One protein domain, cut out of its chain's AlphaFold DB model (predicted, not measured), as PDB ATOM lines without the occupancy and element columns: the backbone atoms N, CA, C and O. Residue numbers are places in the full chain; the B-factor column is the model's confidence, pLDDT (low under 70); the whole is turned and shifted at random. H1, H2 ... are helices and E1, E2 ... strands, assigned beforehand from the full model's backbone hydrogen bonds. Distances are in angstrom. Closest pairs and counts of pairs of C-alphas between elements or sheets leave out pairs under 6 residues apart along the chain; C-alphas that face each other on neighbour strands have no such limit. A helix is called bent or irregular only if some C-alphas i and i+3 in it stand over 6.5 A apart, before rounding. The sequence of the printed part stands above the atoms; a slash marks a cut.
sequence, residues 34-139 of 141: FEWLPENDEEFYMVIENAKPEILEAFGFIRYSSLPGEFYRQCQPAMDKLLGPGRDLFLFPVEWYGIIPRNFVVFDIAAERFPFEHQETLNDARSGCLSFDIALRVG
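Overview. This is residues 34 to 139 of the 141 residues of an uncharacterized protein of Chitinophaga sp. Ak27 (UniProt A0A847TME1). A short two-strand ribbon, E1 and E4, lies in the middle, with H1 towards one end of the longest axis and H3 at the other. H2 and the hairpin E2 and E3 lie on two different sides of the ribbon, and the pair H4 and H5 lies beyond the end where E1 finishes and E4 begins. The printed part has 106 residues, with five named helices and four named strands in the order H1 H2 H3 E1 H4 E2 E3 H5 E4; both two-strand sheets are antiparallel, and the class is mixed, helices and strands. It is compact, with a radius of gyration of the C-alphas of 13.0 A and spans of 36 by 29 by 22 A.

Arrangement. Start at H1, residues 41 to 50, and go on to H2, residues 53 to 58: they are close but not clearly touching, with the closest C-alphas, Ile 48 and Leu 56, 7.9 A apart. After H2, look at residues 62 to 63, which pair antiparallel with residues 90 to 91 of E1, residues 88 to 91. H3, residues 70 to 83, is apart from H1; its Leu 83 has its C-alpha 6.8 A from that of Arg 137 in E4, residues 135 to 138, their closest pair. E1 and E4 are antiparallel at 147 degrees, with N 90 and O 136 at 2.9 A. H4, residues 94 to 99, and H5, residues 128 to 132, touch; their closest C-alphas, Val 94 and Gly 128, are 3.3 A apart. The hairpin E2, residues 105 to 107, and E3, residues 113 to 115, has N 106 and O 114 at 3.0 A; the closest C-alphas of E2 and E4, Phe 107 and Ala 135, are 5.3 A apart. Every O i to N i+4 pair is within hydrogen-bond range in H1 and H2, against 8 of 10 in H3, 0 of 2 in H4 and 0 of 1 in H5; O i to N i+3 pairs within range are 2 of 3 in H4 and 2 of 2 in H5.

Along the chain. Find C-alpha 41 at (-30.834, -38.091, 41.256); from there H1 runs 14.0 A. H2 measures 8.7 A. H3 begins at C-alpha 70, at (4.338, -41.649, 43.636), and runs 20.2 A; it is irregular, but only just, with C-alphas 74 and 77 6.9 A apart. E1 and H4 each measure 10.1 A; H4 is also only just irregular, with C-alphas 95 and 98 7.0 A apart. E2 and E3 each measure 7.1 A, H5 8.4 A and E4 9.6 A, ending at C-alpha 138, at (-17.449, -39.671, 52.187).

Size, cuts and confidence. The two C-alphas farthest apart, Glu 42 and Glu 70, are 37.1 A apart, and the printed part has no cut. The links H2 to H3 and E3 to H5 are long. The mean pLDDT of the printed part is 76.7; look for values under 70 at residues 34, 109 to 110, 119 to 135 and 138 to 139.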
ATOM      1  N   PHE A  34     -21.784 -55.874  42.014       69.50
ATOM      2  CA  PHE A  34     -23.122 -55.396  41.652       69.50
ATOM      3  C   PHE A  34     -23.103 -54.596  40.342       69.50
ATOM      4  O   PHE A  34     -22.317 -53.667  40.192       69.50
ATOM      5  N   GLU A  35     -24.006 -54.920  39.411       77.75
ATOM      6  CA  GLU A  35     -24.200 -54.182  38.145       77.75
ATOM      7  C   GLU A  35     -25.323 -53.131  38.231       77.75
ATOM      8  O   GLU A  35     -25.725 -52.556  37.223       77.75
ATOM      9  N   TRP A  36     -25.862 -52.890  39.427       87.25
ATOM     10  CA  TRP A  36     -26.929 -51.912  39.627       87.25
ATOM     11  C   TRP A  36     -26.381 -50.478  39.606       87.25
ATOM     12  O   TRP A  36     -25.330 -50.198  40.185       87.25
ATOM     13  N   LEU A  37     -27.126 -49.582  38.960       88.00
ATOM     14  CA  LEU A  37     -26.870 -48.147  38.899       88.00
ATOM     15  C   LEU A  37     -28.135 -47.396  39.348       88.00
ATOM     16  O   LEU A  37     -29.229 -47.848  39.005       88.00
ATOM     17  N   PRO A  38     -27.997 -46.258  40.051       91.19
ATOM     18  CA  PRO A  38     -29.097 -45.333  40.298       91.19
ATOM     19  C   PRO A  38     -29.831 -44.934  39.015       91.19
ATOM     20  O   PRO A  38     -29.197 -44.592  38.014       91.19
ATOM     21  N   GLU A  39     -31.161 -44.926  39.053       92.38
ATOM     22  CA  GLU A  39     -31.996 -44.533  37.910       92.38
ATOM     23  C   GLU A  39     -32.306 -43.027  37.888       92.38
ATOM     24  O   GLU A  39     -32.770 -42.495  36.876       92.38
ATOM     25  N   ASN A  40     -32.078 -42.332  39.004       93.62
ATOM     26  CA  ASN A  40     -32.410 -40.921  39.184       93.62
ATOM     27  C   ASN A  40     -31.528 -40.244  40.252       93.62
ATOM     28  O   ASN A  40     -30.815 -40.906  41.009       93.62
ATOM     29  N   ASP A  41     -31.612 -38.911  40.321       92.44
ATOM     30  CA  ASP A  41     -30.834 -38.091  41.256       92.44
ATOM     31  C   ASP A  41     -31.083 -38.476  42.726       92.44
ATOM     32  O   ASP A  41     -30.144 -38.503  43.516       92.44
ATOM     33  N   GLU A  42     -32.323 -38.800  43.108       92.69
ATOM     34  CA  GLU A  42     -32.668 -39.171  44.489       92.69
ATOM     35  C   GLU A  42     -31.955 -40.460  44.912       92.69
ATOM     36  O   GLU A  42     -31.322 -40.502  45.968       92.69
ATOM     37  N   GLU A  43     -31.982 -41.487  44.064       93.38
ATOM     38  CA  GLU A  43     -31.244 -42.730  44.288       93.38
ATOM     39  C   GLU A  43     -29.734 -42.500  44.323       93.38
ATOM     40  O   GLU A  43     -29.042 -43.085  45.158       93.38
ATOM     41  N   PHE A  44     -29.219 -41.625  43.454       92.06
ATOM     42  CA  PHE A  44     -27.809 -41.259  43.457       92.06
ATOM     43  C   PHE A  44     -27.408 -40.655  44.806       92.06
ATOM     44  O   PHE A  44     -26.468 -41.145  45.437       92.06
ATOM     45  N   TYR A  45     -28.130 -39.633  45.275       89.25
ATOM     46  CA  TYR A  45     -27.843 -38.997  46.559       89.25
ATOM     47  C   TYR A  45     -27.986 -39.994  47.701       89.25
ATOM     48  O   TYR A  45     -27.077 -40.097  48.517       89.25
ATOM     49  N   MET A  46     -29.046 -40.809  47.709       90.06
ATOM     50  CA  MET A  46     -29.242 -41.840  48.728       90.06
ATOM     51  C   MET A  46     -28.025 -42.768  48.836       90.06
ATOM     52  O   MET A  46     -27.580 -43.052  49.949       90.06
ATOM     53  N   VAL A  47     -27.468 -43.221  47.709       90.12
ATOM     54  CA  VAL A  47     -26.280 -44.082  47.712       90.12
ATOM     55  C   VAL A  47     -25.056 -43.315  48.188       90.12
ATOM     56  O   VAL A  47     -24.395 -43.764  49.118       90.12
ATOM     57  N   ILE A  48     -24.753 -42.163  47.592       87.69
ATOM     58  CA  ILE A  48     -23.531 -41.415  47.909       87.69
ATOM     59  C   ILE A  48     -23.496 -40.948  49.370       87.69
ATOM     60  O   ILE A  48     -22.437 -40.947  49.996       87.69
ATOM     61  N   GLU A  49     -24.647 -40.586  49.925       85.38
ATOM     62  CA  GLU A  49     -24.776 -40.056  51.279       85.38
ATOM     63  C   GLU A  49     -24.780 -41.142  52.359       85.38
ATOM     64  O   GLU A  49     -24.243 -40.934  53.446       85.38
ATOM     65  N   ASN A  50     -25.370 -42.307  52.075       86.69
ATOM     66  CA  ASN A  50     -25.633 -43.319  53.103       86.69
ATOM     67  C   ASN A  50     -24.806 -44.598  52.938       86.69
ATOM     68  O   ASN A  50     -24.755 -45.420  53.860       86.69
ATOM     69  N   ALA A  51     -24.178 -44.817  51.780       87.44
ATOM     70  CA  ALA A  51     -23.387 -46.014  51.560       87.44
ATOM     71  C   ALA A  51     -22.124 -45.995  52.419       87.44
ATOM     72  O   ALA A  51     -21.360 -45.031  52.465       87.44
ATOM     73  N   LYS A  52     -21.872 -47.128  53.074       88.94
ATOM     74  CA  LYS A  52     -20.589 -47.365  53.727       88.94
ATOM     75  C   LYS A  52     -19.478 -47.481  52.675       88.94
ATOM     76  O   LYS A  52     -19.760 -47.944  51.565       88.94
ATOM     77  N   PRO A  53     -18.222 -47.164  53.031       87.94
ATOM     78  CA  PRO A  53     -17.062 -47.345  52.161       87.94
ATOM     79  C   PRO A  53     -17.029 -48.682  51.405       87.94
ATOM     80  O   PRO A  53     -16.825 -48.704  50.197       87.94
ATOM     81  N   GLU A  54     -17.314 -49.795  52.083       87.62
ATOM     82  CA  GLU A  54     -17.255 -51.137  51.490       87.62
ATOM     83  C   GLU A  54     -18.357 -51.369  50.442       87.62
ATOM     84  O   GLU A  54     -18.182 -52.154  49.512       87.62
ATOM     85  N   ILE A  55     -19.496 -50.683  50.583       88.19
ATOM     86  CA  ILE A  55     -20.598 -50.735  49.617       88.19
ATOM     87  C   ILE A  55     -20.227 -49.947  48.361       88.19
ATOM     88  O   ILE A  55     -20.425 -50.442  47.254       88.19
ATOM     89  N   LEU A  56     -19.632 -48.762  48.515       87.44
ATOM     90  CA  LEU A  56     -19.127 -47.982  47.381       87.44
ATOM     91  C   LEU A  56     -18.043 -48.758  46.620       87.44
ATOM     92  O   LEU A  56     -18.088 -48.857  45.396       87.44
ATOM     93  N   GLU A  57     -17.113 -49.397  47.326       85.25
ATOM     94  CA  GLU A  57     -16.099 -50.259  46.704       85.25
ATOM     95  C   GLU A  57     -16.724 -51.445  45.945       85.25
ATOM     96  O   GLU A  57     -16.224 -51.836  44.887       85.25
ATOM     97  N   ALA A  58     -17.846 -51.996  46.423       84.44
ATOM     98  CA  ALA A  58     -18.583 -53.054  45.728       84.44
ATOM     99  C   ALA A  58     -19.278 -52.567  44.436       84.44
ATOM    100  O   ALA A  58     -19.395 -53.341  43.482       84.44
ATOM    101  N   PHE A  59     -19.657 -51.284  44.374       84.00
ATOM    102  CA  PHE A  59     -20.085 -50.582  43.151       84.00
ATOM    103  C   PHE A  59     -18.908 -50.118  42.273       84.00
ATOM    104  O   PHE A  59     -19.097 -49.491  41.229       84.00
ATOM    105  N   GLY A  60     -17.677 -50.453  42.666       81.56
ATOM    106  CA  GLY A  60     -16.461 -50.202  41.902       81.56
ATOM    107  C   GLY A  60     -15.914 -48.791  42.018       81.56
ATOM    108  O   GLY A  60     -15.100 -48.413  41.177       81.56
ATOM    109  N   PHE A  61     -16.333 -48.034  43.031       85.00
ATOM    110  CA  PHE A  61     -15.616 -46.829  43.426       85.00
ATOM    111  C   PHE A  61     -14.221 -47.203  43.920       85.00
ATOM    112  O   PHE A  61     -14.024 -48.239  44.559       85.00
ATOM    113  N   ILE A  62     -13.246 -46.342  43.641       82.19
ATOM    114  CA  ILE A  62     -11.860 -46.563  44.058       82.19
ATOM    115  C   ILE A  62     -11.516 -45.555  45.137       82.19
ATOM    116  O   ILE A  62     -11.610 -44.346  44.929       82.19
ATOM    117  N   ARG A  63     -11.094 -46.053  46.296       84.56
ATOM    118  CA  ARG A  63     -10.614 -45.196  47.374       84.56
ATOM    119  C   ARG A  63      -9.310 -44.526  46.946       84.56
ATOM    120  O   ARG A  63      -8.362 -45.219  46.582       84.56
ATOM    121  N   TYR A  64      -9.231 -43.205  47.031       80.81
ATOM    122  CA  TYR A  64      -8.065 -42.432  46.597       80.81
ATOM    123  C   TYR A  64      -6.774 -42.891  47.291       80.81
ATOM    124  O   TYR A  64      -5.752 -43.088  46.644       80.81
ATOM    125  N   SER A  65      -6.843 -43.182  48.594       80.62
ATOM    126  CA  SER A  65      -5.705 -43.679  49.384       80.62
ATOM    127  C   SER A  65      -5.207 -45.072  48.975       80.62
ATOM    128  O   SER A  65      -4.123 -45.481  49.389       80.62
ATOM    129  N   SER A  66      -5.981 -45.807  48.169       80.44
ATOM    130  CA  SER A  66      -5.580 -47.104  47.609       80.44
ATOM    131  C   SER A  66      -4.863 -46.988  46.264       80.44
ATOM    132  O   SER A  66      -4.319 -47.984  45.781       80.44
ATOM    133  N   LEU A  67      -4.842 -45.797  45.654       77.62
ATOM    134  CA  LEU A  67      -4.214 -45.603  44.356       77.62
ATOM    135  C   LEU A  67      -2.692 -45.799  44.441       77.62
ATOM    136  O   LEU A  67      -2.014 -45.138  45.235       77.62
ATOM    137  N   PRO A  68      -2.116 -46.685  43.611       70.19
ATOM    138  CA  PRO A  68      -0.677 -46.848  43.537       70.19
ATOM    139  C   PRO A  68      -0.057 -45.717  42.715       70.19
ATOM    140  O   PRO A  68      -0.609 -45.268  41.716       70.19
ATOM    141  N   GLY A  69       1.140 -45.293  43.106       72.69
ATOM    142  CA  GLY A  69       1.901 -44.281  42.376       72.69
ATOM    143  C   GLY A  69       2.574 -43.295  43.315       72.69
ATOM    144  O   GLY A  69       2.137 -43.071  44.444       72.69
ATOM    145  N   GLU A  70       3.701 -42.737  42.891       71.06
ATOM    146  CA  GLU A  70       4.338 -41.649  43.636       71.06
ATOM    147  C   GLU A  70       3.508 -40.366  43.550       71.06
ATOM    148  O   GLU A  70       3.316 -39.701  44.564       71.06
ATOM    149  N   PHE A  71       2.911 -40.105  42.387       73.75
ATOM    150  CA  PHE A  71       2.052 -38.953  42.151       73.75
ATOM    151  C   PHE A  71       0.891 -38.831  43.157       73.75
ATOM    152  O   PHE A  71       0.816 -37.849  43.894       73.75
ATOM    153  N   TYR A  72       0.038 -39.852  43.289       75.06
ATOM    154  CA  TYR A  72      -1.086 -39.809  44.238       75.06
ATOM    155  C   TYR A  72      -0.625 -39.664  45.694       75.06
ATOM    156  O   TYR A  72      -1.253 -38.960  46.483       75.06
ATOM    157  N   ARG A  73       0.530 -40.248  46.047       77.31
ATOM    158  CA  ARG A  73       1.140 -40.068  47.375       77.31
ATOM    159  C   ARG A  73       1.589 -38.630  47.628       77.31
ATOM    160  O   ARG A  73       1.506 -38.176  48.764       77.31
ATOM    161  N   GLN A  74       2.039 -37.914  46.599       79.06
ATOM    162  CA  GLN A  74       2.390 -36.493  46.700       79.06
ATOM    163  C   GLN A  74       1.145 -35.601  46.848       79.06
ATOM    164  O   GLN A  74       1.207 -34.591  47.545       79.06
ATOM    165  N   CYS A  75       0.012 -35.990  46.255       77.00
ATOM    166  CA  CYS A  75      -1.267 -35.283  46.380       77.00
ATOM    167  C   CYS A  75      -2.020 -35.590  47.690       77.00
ATOM    168  O   CYS A  75      -2.790 -34.752  48.164       77.00
ATOM    169  N   GLN A  76      -1.778 -36.751  48.314       78.56
ATOM    170  CA  GLN A  76      -2.483 -37.200  49.524       78.56
ATOM    171  C   GLN A  76      -2.523 -36.152  50.657       78.56
ATOM    172  O   GLN A  76      -3.604 -35.939  51.198       78.56
ATOM    173  N   PRO A  77      -1.443 -35.415  50.997       82.62
ATOM    174  CA  PRO A  77      -1.507 -34.405  52.056       82.62
ATOM    175  C   PRO A  77      -2.470 -33.246  51.758       82.62
ATOM    176  O   PRO A  77      -3.093 -32.707  52.676       82.62
ATOM    177  N   ALA A  78      -2.593 -32.842  50.488       80.19
ATOM    178  CA  ALA A  78      -3.556 -31.820  50.080       80.19
ATOM    179  C   ALA A  78      -4.991 -32.343  50.225       80.19
ATOM    180  O   ALA A  78      -5.851 -31.633  50.753       80.19
ATOM    181  N   MET A  79      -5.216 -33.609  49.854       78.44
ATOM    182  CA  MET A  79      -6.496 -34.293  50.038       78.44
ATOM    183  C   MET A  79      -6.860 -34.445  51.511       78.44
ATOM    184  O   MET A  79      -7.934 -34.014  51.918       78.44
ATOM    185  N   ASP A  80      -5.961 -34.956  52.347       82.69
ATOM    186  CA  ASP A  80      -6.203 -35.132  53.784       82.69
ATOM    187  C   ASP A  80      -6.574 -33.803  54.455       82.69
ATOM    188  O   ASP A  80      -7.496 -33.730  55.272       82.69
ATOM    189  N   LYS A  81      -5.894 -32.716  54.066       83.81
ATOM    190  CA  LYS A  81      -6.193 -31.364  54.547       83.81
ATOM    191  C   LYS A  81      -7.577 -30.878  54.103       83.81
ATOM    192  O   LYS A  81      -8.255 -30.212  54.884       83.81
ATOM    193  N   LEU A  82      -7.979 -31.171  52.868       79.00
ATOM    194  CA  LEU A  82      -9.288 -30.801  52.327       79.00
ATOM    195  C   LEU A  82     -10.429 -31.563  53.016       79.00
ATOM    196  O   LEU A  82     -11.486 -30.992  53.306       79.00
ATOM    197  N   LEU A  83     -10.231 -32.861  53.233       77.69
ATOM    198  CA  LEU A  83     -11.251 -33.771  53.744       77.69
ATOM    199  C   LEU A  83     -11.452 -33.574  55.246       77.69
ATOM    200  O   LEU A  83     -12.596 -33.500  55.708       77.69
ATOM    201  N   GLY A  84     -10.355 -33.405  55.983       80.19
ATOM    202  CA  GLY A  84     -10.342 -33.493  57.435       80.19
ATOM    203  C   GLY A  84     -10.219 -34.946  57.918       80.19
ATOM    204  O   GLY A  84     -10.280 -35.885  57.125       80.19
ATOM    205  N   PRO A  85     -10.009 -35.148  59.228       77.56
ATOM    206  CA  PRO A  85      -9.767 -36.472  59.789       77.56
ATOM    207  C   PRO A  85     -10.988 -37.389  59.645       77.56
ATOM    208  O   PRO A  85     -12.120 -36.958  59.849       77.56
ATOM    209  N   GLY A  86     -10.743 -38.671  59.353       72.00
ATOM    210  CA  GLY A  86     -11.776 -39.714  59.336       72.00
ATOM    211  C   GLY A  86     -12.672 -39.730  58.097       72.00
ATOM    212  O   GLY A  86     -13.675 -40.438  58.099       72.00
ATOM    213  N   ARG A  87     -12.328 -38.968  57.054       78.06
ATOM    214  CA  ARG A  87     -13.077 -38.928  55.798       78.06
ATOM    215  C   ARG A  87     -12.287 -39.574  54.674       78.06
ATOM    216  O   ARG A  87     -11.076 -39.395  54.577       78.06
ATOM    217  N   ASP A  88     -13.001 -40.287  53.820       81.81
ATOM    218  CA  ASP A  88     -12.444 -40.952  52.654       81.81
ATOM    219  C   ASP A  88     -12.806 -40.181  51.382       81.81
ATOM    220  O   ASP A  88     -13.825 -39.489  51.292       81.81
ATOM    221  N   LEU A  89     -11.948 -40.322  50.379       83.06
ATOM    222  CA  LEU A  89     -12.139 -39.767  49.052       83.06
ATOM    223  C   LEU A  89     -12.287 -40.923  48.068       83.06
ATOM    224  O   LEU A  89     -11.432 -41.810  48.038       83.06
ATOM    225  N   PHE A  90     -13.365 -40.924  47.289       83.81
ATOM    226  CA  PHE A  90     -13.669 -41.993  46.342       83.81
ATOM    227  C   PHE A  90     -13.782 -41.470  44.926       83.81
ATOM    228  O   PHE A  90     -14.502 -40.511  44.668       83.81
ATOM    229  N   LEU A  91     -13.108 -42.145  44.009       82.00
ATOM    230  CA  LEU A  91     -13.157 -41.865  42.587       82.00
ATOM    231  C   LEU A  91     -14.352 -42.591  41.987       82.00
ATOM    232  O   LEU A  91     -14.552 -43.786  42.234       82.00
ATOM    233  N   PHE A  92     -15.138 -41.857  41.205       81.12
ATOM    234  CA  PHE A  92     -16.302 -42.421  40.539       81.12
ATOM    235  C   PHE A  92     -15.872 -43.445  39.472       81.12
ATOM    236  O   PHE A  92     -14.916 -43.213  38.720       81.12
ATOM    237  N   PRO A  93     -16.589 -44.568  39.348       79.06
ATOM    238  CA  PRO A  93     -16.410 -45.480  38.225       79.06
ATOM    239  C   PRO A  93     -16.980 -44.902  36.912       79.06
ATOM    240  O   PRO A  93     -17.844 -44.026  36.933       79.06
ATOM    241  N   VAL A  94     -16.519 -45.402  35.754       76.19
ATOM    242  CA  VAL A  94     -16.940 -44.896  34.422       76.19
ATOM    243  C   VAL A  94     -18.444 -44.965  34.212       76.19
ATOM    244  O   VAL A  94     -19.040 -44.059  33.634       76.19
ATOM    245  N   GLU A  95     -19.065 -46.037  34.694       78.00
ATOM    246  CA  GLU A  95     -20.480 -46.310  34.473       78.00
ATOM    247  C   GLU A  95     -21.367 -45.291  35.183       78.00
ATOM    248  O   GLU A  95     -22.509 -45.084  34.782       78.00
ATOM    249  N   TRP A  96     -20.821 -44.615  36.197       84.06
ATOM    250  CA  TRP A  96     -21.539 -43.603  36.949       84.06
ATOM    251  C   TRP A  96     -21.517 -42.229  36.271       84.06
ATOM    252  O   TRP A  96     -22.270 -41.349  36.665       84.06
ATOM    253  N   TYR A  97     -20.713 -42.023  35.223       82.12
ATOM    254  CA  TYR A  97     -20.592 -40.708  34.588       82.12
ATOM    255  C   TYR A  97     -21.942 -40.137  34.127       82.12
ATOM    256  O   TYR A  97     -22.206 -38.956  34.318       82.12
ATOM    257  N   GLY A  98     -22.800 -40.970  33.528       83.00
ATOM    258  CA  GLY A  98     -24.095 -40.537  32.992       83.00
ATOM    259  C   GLY A  98     -25.202 -40.352  34.032       83.00
ATOM    260  O   GLY A  98     -26.309 -39.983  33.648       83.00
ATOM    261  N   ILE A  99     -24.927 -40.644  35.305       87.94
ATOM    262  CA  ILE A  99     -25.901 -40.572  36.406       87.94
ATOM    263  C   ILE A  99     -25.507 -39.559  37.484       87.94
ATOM    264  O   ILE A  99     -26.291 -39.328  38.397       87.94
ATOM    265  N   ILE A 100     -24.310 -38.963  37.415       87.25
ATOM    266  CA  ILE A 100     -23.915 -37.917  38.365       87.25
ATOM    267  C   ILE A 100     -24.808 -36.691  38.119       87.25
ATOM    268  O   ILE A 100     -24.782 -36.143  37.015       87.25
ATOM    269  N   PRO A 101     -25.571 -36.212  39.117       89.19
ATOM    270  CA  PRO A 101     -26.458 -35.075  38.941       89.19
ATOM    271  C   PRO A 101     -25.705 -33.832  38.475       89.19
ATOM    272  O   PRO A 101     -24.565 -33.557  38.864       89.19
ATOM    273  N   ARG A 102     -26.373 -33.025  37.655       86.94
ATOM    274  CA  ARG A 102     -25.821 -31.744  37.215       86.94
ATOM    275  C   ARG A 102     -25.564 -30.837  38.423       86.94
ATOM    276  O   ARG A 102     -26.411 -30.730  39.305       86.94
ATOM    277  N   ASN A 103     -24.438 -30.123  38.425       85.06
ATOM    278  CA  ASN A 103     -23.962 -29.284  39.533       85.06
ATOM    279  C   ASN A 103     -23.582 -30.047  40.810       85.06
ATOM    280  O   ASN A 103     -23.297 -29.405  41.824       85.06
ATOM    281  N   PHE A 104     -23.540 -31.382  40.784       86.56
ATOM    282  CA  PHE A 104     -22.952 -32.137  41.883       86.56
ATOM    283  C   PHE A 104     -21.501 -31.682  42.092       86.56
ATOM    284  O   PHE A 104     -20.740 -31.545  41.133       86.56
ATOM    285  N   VAL A 105     -21.126 -31.376  43.336       84.25
ATOM    286  CA  VAL A 105     -19.801 -30.817  43.630       84.25
ATOM    287  C   VAL A 105     -18.779 -31.939  43.680       84.25
ATOM    288  O   VAL A 105     -18.884 -32.857  44.491       84.25
ATOM    289  N   VAL A 106     -17.760 -31.809  42.843       81.62
ATOM    290  CA  VAL A 106     -16.664 -32.762  42.699       81.62
ATOM    291  C   VAL A 106     -15.322 -32.089  42.976       81.62
ATOM    292  O   VAL A 106     -15.232 -30.858  43.012       81.62
ATOM    293  N   PHE A 107     -14.295 -32.907  43.203       76.88
ATOM    294  CA  PHE A 107     -12.932 -32.467  43.498       76.88
ATOM    295  C   PHE A 107     -11.942 -33.056  42.502       76.88
ATOM    296  O   PHE A 107     -12.052 -34.247  42.246       76.88
ATOM    297  N   ASP A 108     -10.978 -32.283  41.998       72.50
ATOM    298  CA  ASP A 108      -9.854 -32.819  41.204       72.50
ATOM    299  C   ASP A 108      -8.674 -33.276  42.090       72.50
ATOM    300  O   ASP A 108      -8.703 -33.136  43.315       72.50
ATOM    301  N   ILE A 109      -7.587 -33.763  41.471       67.50
ATOM    302  CA  ILE A 109      -6.296 -34.079  42.130       67.50
ATOM    303  C   ILE A 109      -5.633 -32.914  42.873       67.50
ATOM    304  O   ILE A 109      -4.771 -33.157  43.721       67.50
ATOM    305  N   ALA A 110      -5.970 -31.667  42.549       67.94
ATOM    306  CA  ALA A 110      -5.449 -30.491  43.233       67.94
ATOM    307  C   ALA A 110      -6.312 -30.104  44.446       67.94
ATOM    308  O   ALA A 110      -5.996 -29.133  45.135       67.94
ATOM    309  N   ALA A 111      -7.352 -30.894  44.747       72.00
ATOM    310  CA  ALA A 111      -8.336 -30.644  45.791       72.00
ATOM    311  C   ALA A 111      -9.206 -29.401  45.508       72.00
ATOM    312  O   ALA A 111      -9.810 -28.832  46.429       72.00
ATOM    313  N   GLU A 112      -9.297 -28.979  44.244       75.69
ATOM    314  CA  GLU A 112     -10.141 -27.868  43.811       75.69
ATOM    315  C   GLU A 112     -11.575 -28.336  43.560       75.69
ATOM    316  O   GLU A 112     -11.820 -29.429  43.059       75.69
ATOM    317  N   ARG A 113     -12.547 -27.496  43.938       80.56
ATOM    318  CA  ARG A 113     -13.981 -27.799  43.827       80.56
ATOM    319  C   ARG A 113     -14.558 -27.229  42.550       80.56
ATOM    320  O   ARG A 113     -14.398 -26.037  42.292       80.56
ATOM    321  N   PHE A 114     -15.354 -28.021  41.848       78.62
ATOM    322  CA  PHE A 114     -16.111 -27.541  40.697       78.62
ATOM    323  C   PHE A 114     -17.458 -28.261  40.565       78.62
ATOM    324  O   PHE A 114     -17.625 -29.372  41.078       78.62
ATOM    325  N   PRO A 115     -18.452 -27.616  39.932       82.25
ATOM    326  CA  PRO A 115     -19.702 -28.275  39.589       82.25
ATOM    327  C   PRO A 115     -19.473 -29.292  38.466       82.25
ATOM    328  O   PRO A 115     -18.810 -28.992  37.472       82.25
ATOM    329  N   PHE A 116     -20.047 -30.482  38.615       83.31
ATOM    330  CA  PHE A 116     -20.081 -31.483  37.560       83.31
ATOM    331  C   PHE A 116     -21.057 -31.064  36.457       83.31
ATOM    332  O   PHE A 116     -22.223 -30.750  36.721       83.31
ATOM    333  N   GLU A 117     -20.585 -31.085  35.214       82.00
ATOM    334  CA  GLU A 117     -21.364 -30.723  34.032       82.00
ATOM    335  C   GLU A 117     -21.142 -31.773  32.942       82.00
ATOM    336  O   GLU A 117     -20.038 -31.940  32.420       82.00
ATOM    337  N   HIS A 118     -22.202 -32.498  32.581       76.31
ATOM    338  CA  HIS A 118     -22.136 -33.510  31.531       76.31
ATOM    339  C   HIS A 118     -21.619 -32.903  30.222       76.31
ATOM    340  O   HIS A 118     -22.017 -31.807  29.836       76.31
ATOM    341  N   GLN A 119     -20.770 -33.642  29.508       69.94
ATOM    342  CA  GLN A 119     -20.124 -33.243  28.247       69.94
ATOM    343  C   GLN A 119     -19.107 -32.090  28.360       69.94
ATOM    344  O   GLN A 119     -18.315 -31.901  27.434       69.94
ATOM    345  N   GLU A 120     -19.081 -31.345  29.468       66.38
ATOM    346  CA  GLU A 120     -18.052 -30.340  29.757       66.38
ATOM    347  C   GLU A 120     -16.944 -30.912  30.639       66.38
ATOM    348  O   GLU A 120     -15.756 -30.756  30.338       66.38
ATOM    349  N   THR A 121     -17.337 -31.631  31.688       62.62
ATOM    350  CA  THR A 121     -16.491 -32.588  32.388       62.62
ATOM    351  C   THR A 121     -16.254 -33.740  31.420       62.62
ATOM    352  O   THR A 121     -17.202 -34.381  30.983       62.62
ATOM    353  N   LEU A 122     -15.013 -33.963  30.995       58.34
ATOM    354  CA  LEU A 122     -14.669 -35.031  30.046       58.34
ATOM    355  C   LEU A 122     -15.168 -36.398  30.596       58.34
ATOM    356  O   LEU A 122     -15.431 -36.550  31.781       58.34
ATOM    357  N   ASN A 123     -15.332 -37.394  29.727       51.19
ATOM    358  CA  ASN A 123     -15.581 -38.795  30.096       51.19
ATOM    359  C   ASN A 123     -14.600 -39.652  29.309       51.19
ATOM    360  O   ASN A 123     -14.964 -40.361  28.370       51.19
ATOM    361  N   ASP A 124     -13.315 -39.449  29.571       48.97
ATOM    362  CA  ASP A 124     -12.308 -40.241  28.892       48.97
ATOM    363  C   ASP A 124     -12.349 -41.655  29.486       48.97
ATOM    364  O   ASP A 124     -12.185 -41.862  30.683       48.97
ATOM    365  N   ALA A 125     -12.641 -42.649  28.649       38.03
ATOM    366  CA  ALA A 125     -12.804 -44.041  29.067       38.03
ATOM    367  C   ALA A 125     -11.496 -44.681  29.568       38.03
ATOM    368  O   ALA A 125     -11.487 -45.847  29.956       38.03
ATOM    369  N   ARG A 126     -10.384 -43.936  29.558       42.81
ATOM    370  CA  ARG A 126      -9.088 -44.406  30.043       42.81
ATOM    371  C   ARG A 126      -9.051 -44.612  31.544       42.81
ATOM    372  O   ARG A 126      -8.118 -45.241  32.009       42.81
ATOM    373  N   SER A 127     -10.052 -44.173  32.294       41.53
ATOM    374  CA  SER A 127     -10.108 -44.531  33.706       41.53
ATOM    375  C   SER A 127     -11.549 -44.616  34.251       41.53
ATOM    376  O   SER A 127     -11.780 -45.063  35.365       41.53
ATOM    377  N   GLY A 128     -12.569 -44.220  33.496       39.94
ATOM    378  CA  GLY A 128     -13.835 -43.827  34.114       39.94
ATOM    379  C   GLY A 128     -13.738 -42.452  34.709       39.94
ATOM    380  O   GLY A 128     -12.812 -41.741  34.358       39.94
ATOM    381  N   CYS A 129     -14.634 -42.015  35.585       45.72
ATOM    382  CA  CYS A 129     -14.491 -40.674  36.167       45.72
ATOM    383  C   CYS A 129     -13.141 -40.448  36.899       45.72
ATOM    384  O   CYS A 129     -12.787 -39.311  37.197       45.72
ATOM    385  N   LEU A 130     -12.334 -41.499  37.086       45.44
ATOM    386  CA  LEU A 130     -10.884 -41.448  37.306       45.44
ATOM    387  C   LEU A 130     -10.080 -40.618  36.265       45.44
ATOM    388  O   LEU A 130      -8.972 -40.214  36.569       45.44
ATOM    389  N   SER A 131     -10.558 -40.349  35.043       42.59
ATOM    390  CA  SER A 131      -9.811 -39.547  34.050       42.59
ATOM    391  C   SER A 131      -9.860 -38.043  34.323       42.59
ATOM    392  O   SER A 131      -9.166 -37.272  33.661       42.59
ATOM    393  N   PHE A 132     -10.664 -37.641  35.307       46.00
ATOM    394  CA  PHE A 132     -10.690 -36.291  35.873       46.00
ATOM    395  C   PHE A 132     -10.090 -36.250  37.263       46.00
ATOM    396  O   PHE A 132     -10.122 -35.195  37.892       46.00
ATOM    397  N   ASP A 133      -9.655 -37.410  37.767       56.81
ATOM    398  CA  ASP A 133      -9.379 -37.615  39.179       56.81
ATOM    399  C   ASP A 133     -10.490 -37.032  40.065       56.81
ATOM    400  O   ASP A 133     -10.243 -36.500  41.146       56.81
ATOM    401  N   ILE A 134     -11.728 -37.114  39.552       59.25
ATOM    402  CA  ILE A 134     -12.901 -36.561  40.198       59.25
ATOM    403  C   ILE A 134     -13.291 -37.487  41.315       59.25
ATOM    404  O   ILE A 134     -13.682 -38.640  41.090       59.25
ATOM    405  N   ALA A 135     -13.221 -36.949  42.518       61.75
ATOM    406  CA  ALA A 135     -13.555 -37.703  43.688       61.75
ATOM    407  C   ALA A 135     -14.664 -37.052  44.507       61.75
ATOM    408  O   ALA A 135     -14.899 -35.845  44.442       61.75
ATOM    409  N   LEU A 136     -15.363 -37.885  45.267       72.31
ATOM    410  CA  LEU A 136     -16.385 -37.487  46.217       72.31
ATOM    411  C   LEU A 136     -15.885 -37.730  47.638       72.31
ATOM    412  O   LEU A 136     -15.207 -38.722  47.923       72.31
ATOM    413  N   ARG A 137     -16.238 -36.818  48.539       70.19
ATOM    414  CA  ARG A 137     -15.933 -36.949  49.961       70.19
ATOM    415  C   ARG A 137     -17.008 -37.788  50.640       70.19
ATOM    416  O   ARG A 137     -18.167 -37.389  50.638       70.19
ATOM    417  N   VAL A 138     -16.600 -38.867  51.300       66.44
ATOM    418  CA  VAL A 138     -17.449 -39.671  52.187       66.44
ATOM    419  C   VAL A 138     -17.006 -39.434  53.624       66.44
ATOM    420  O   VAL A 138     -15.845 -39.653  53.968       66.44
ATOM    421  N   GLY A 139     -17.924 -38.958  54.462       61.06
ATOM    422  CA  GLY A 139     -17.681 -38.711  55.882       61.06
ATOM    423  C   GLY A 139     -18.305 -37.402  56.367       61.06
ATOM    424  O   GLY A 139     -18.112 -36.346  55.760       61.06
TER     425      GLY A 139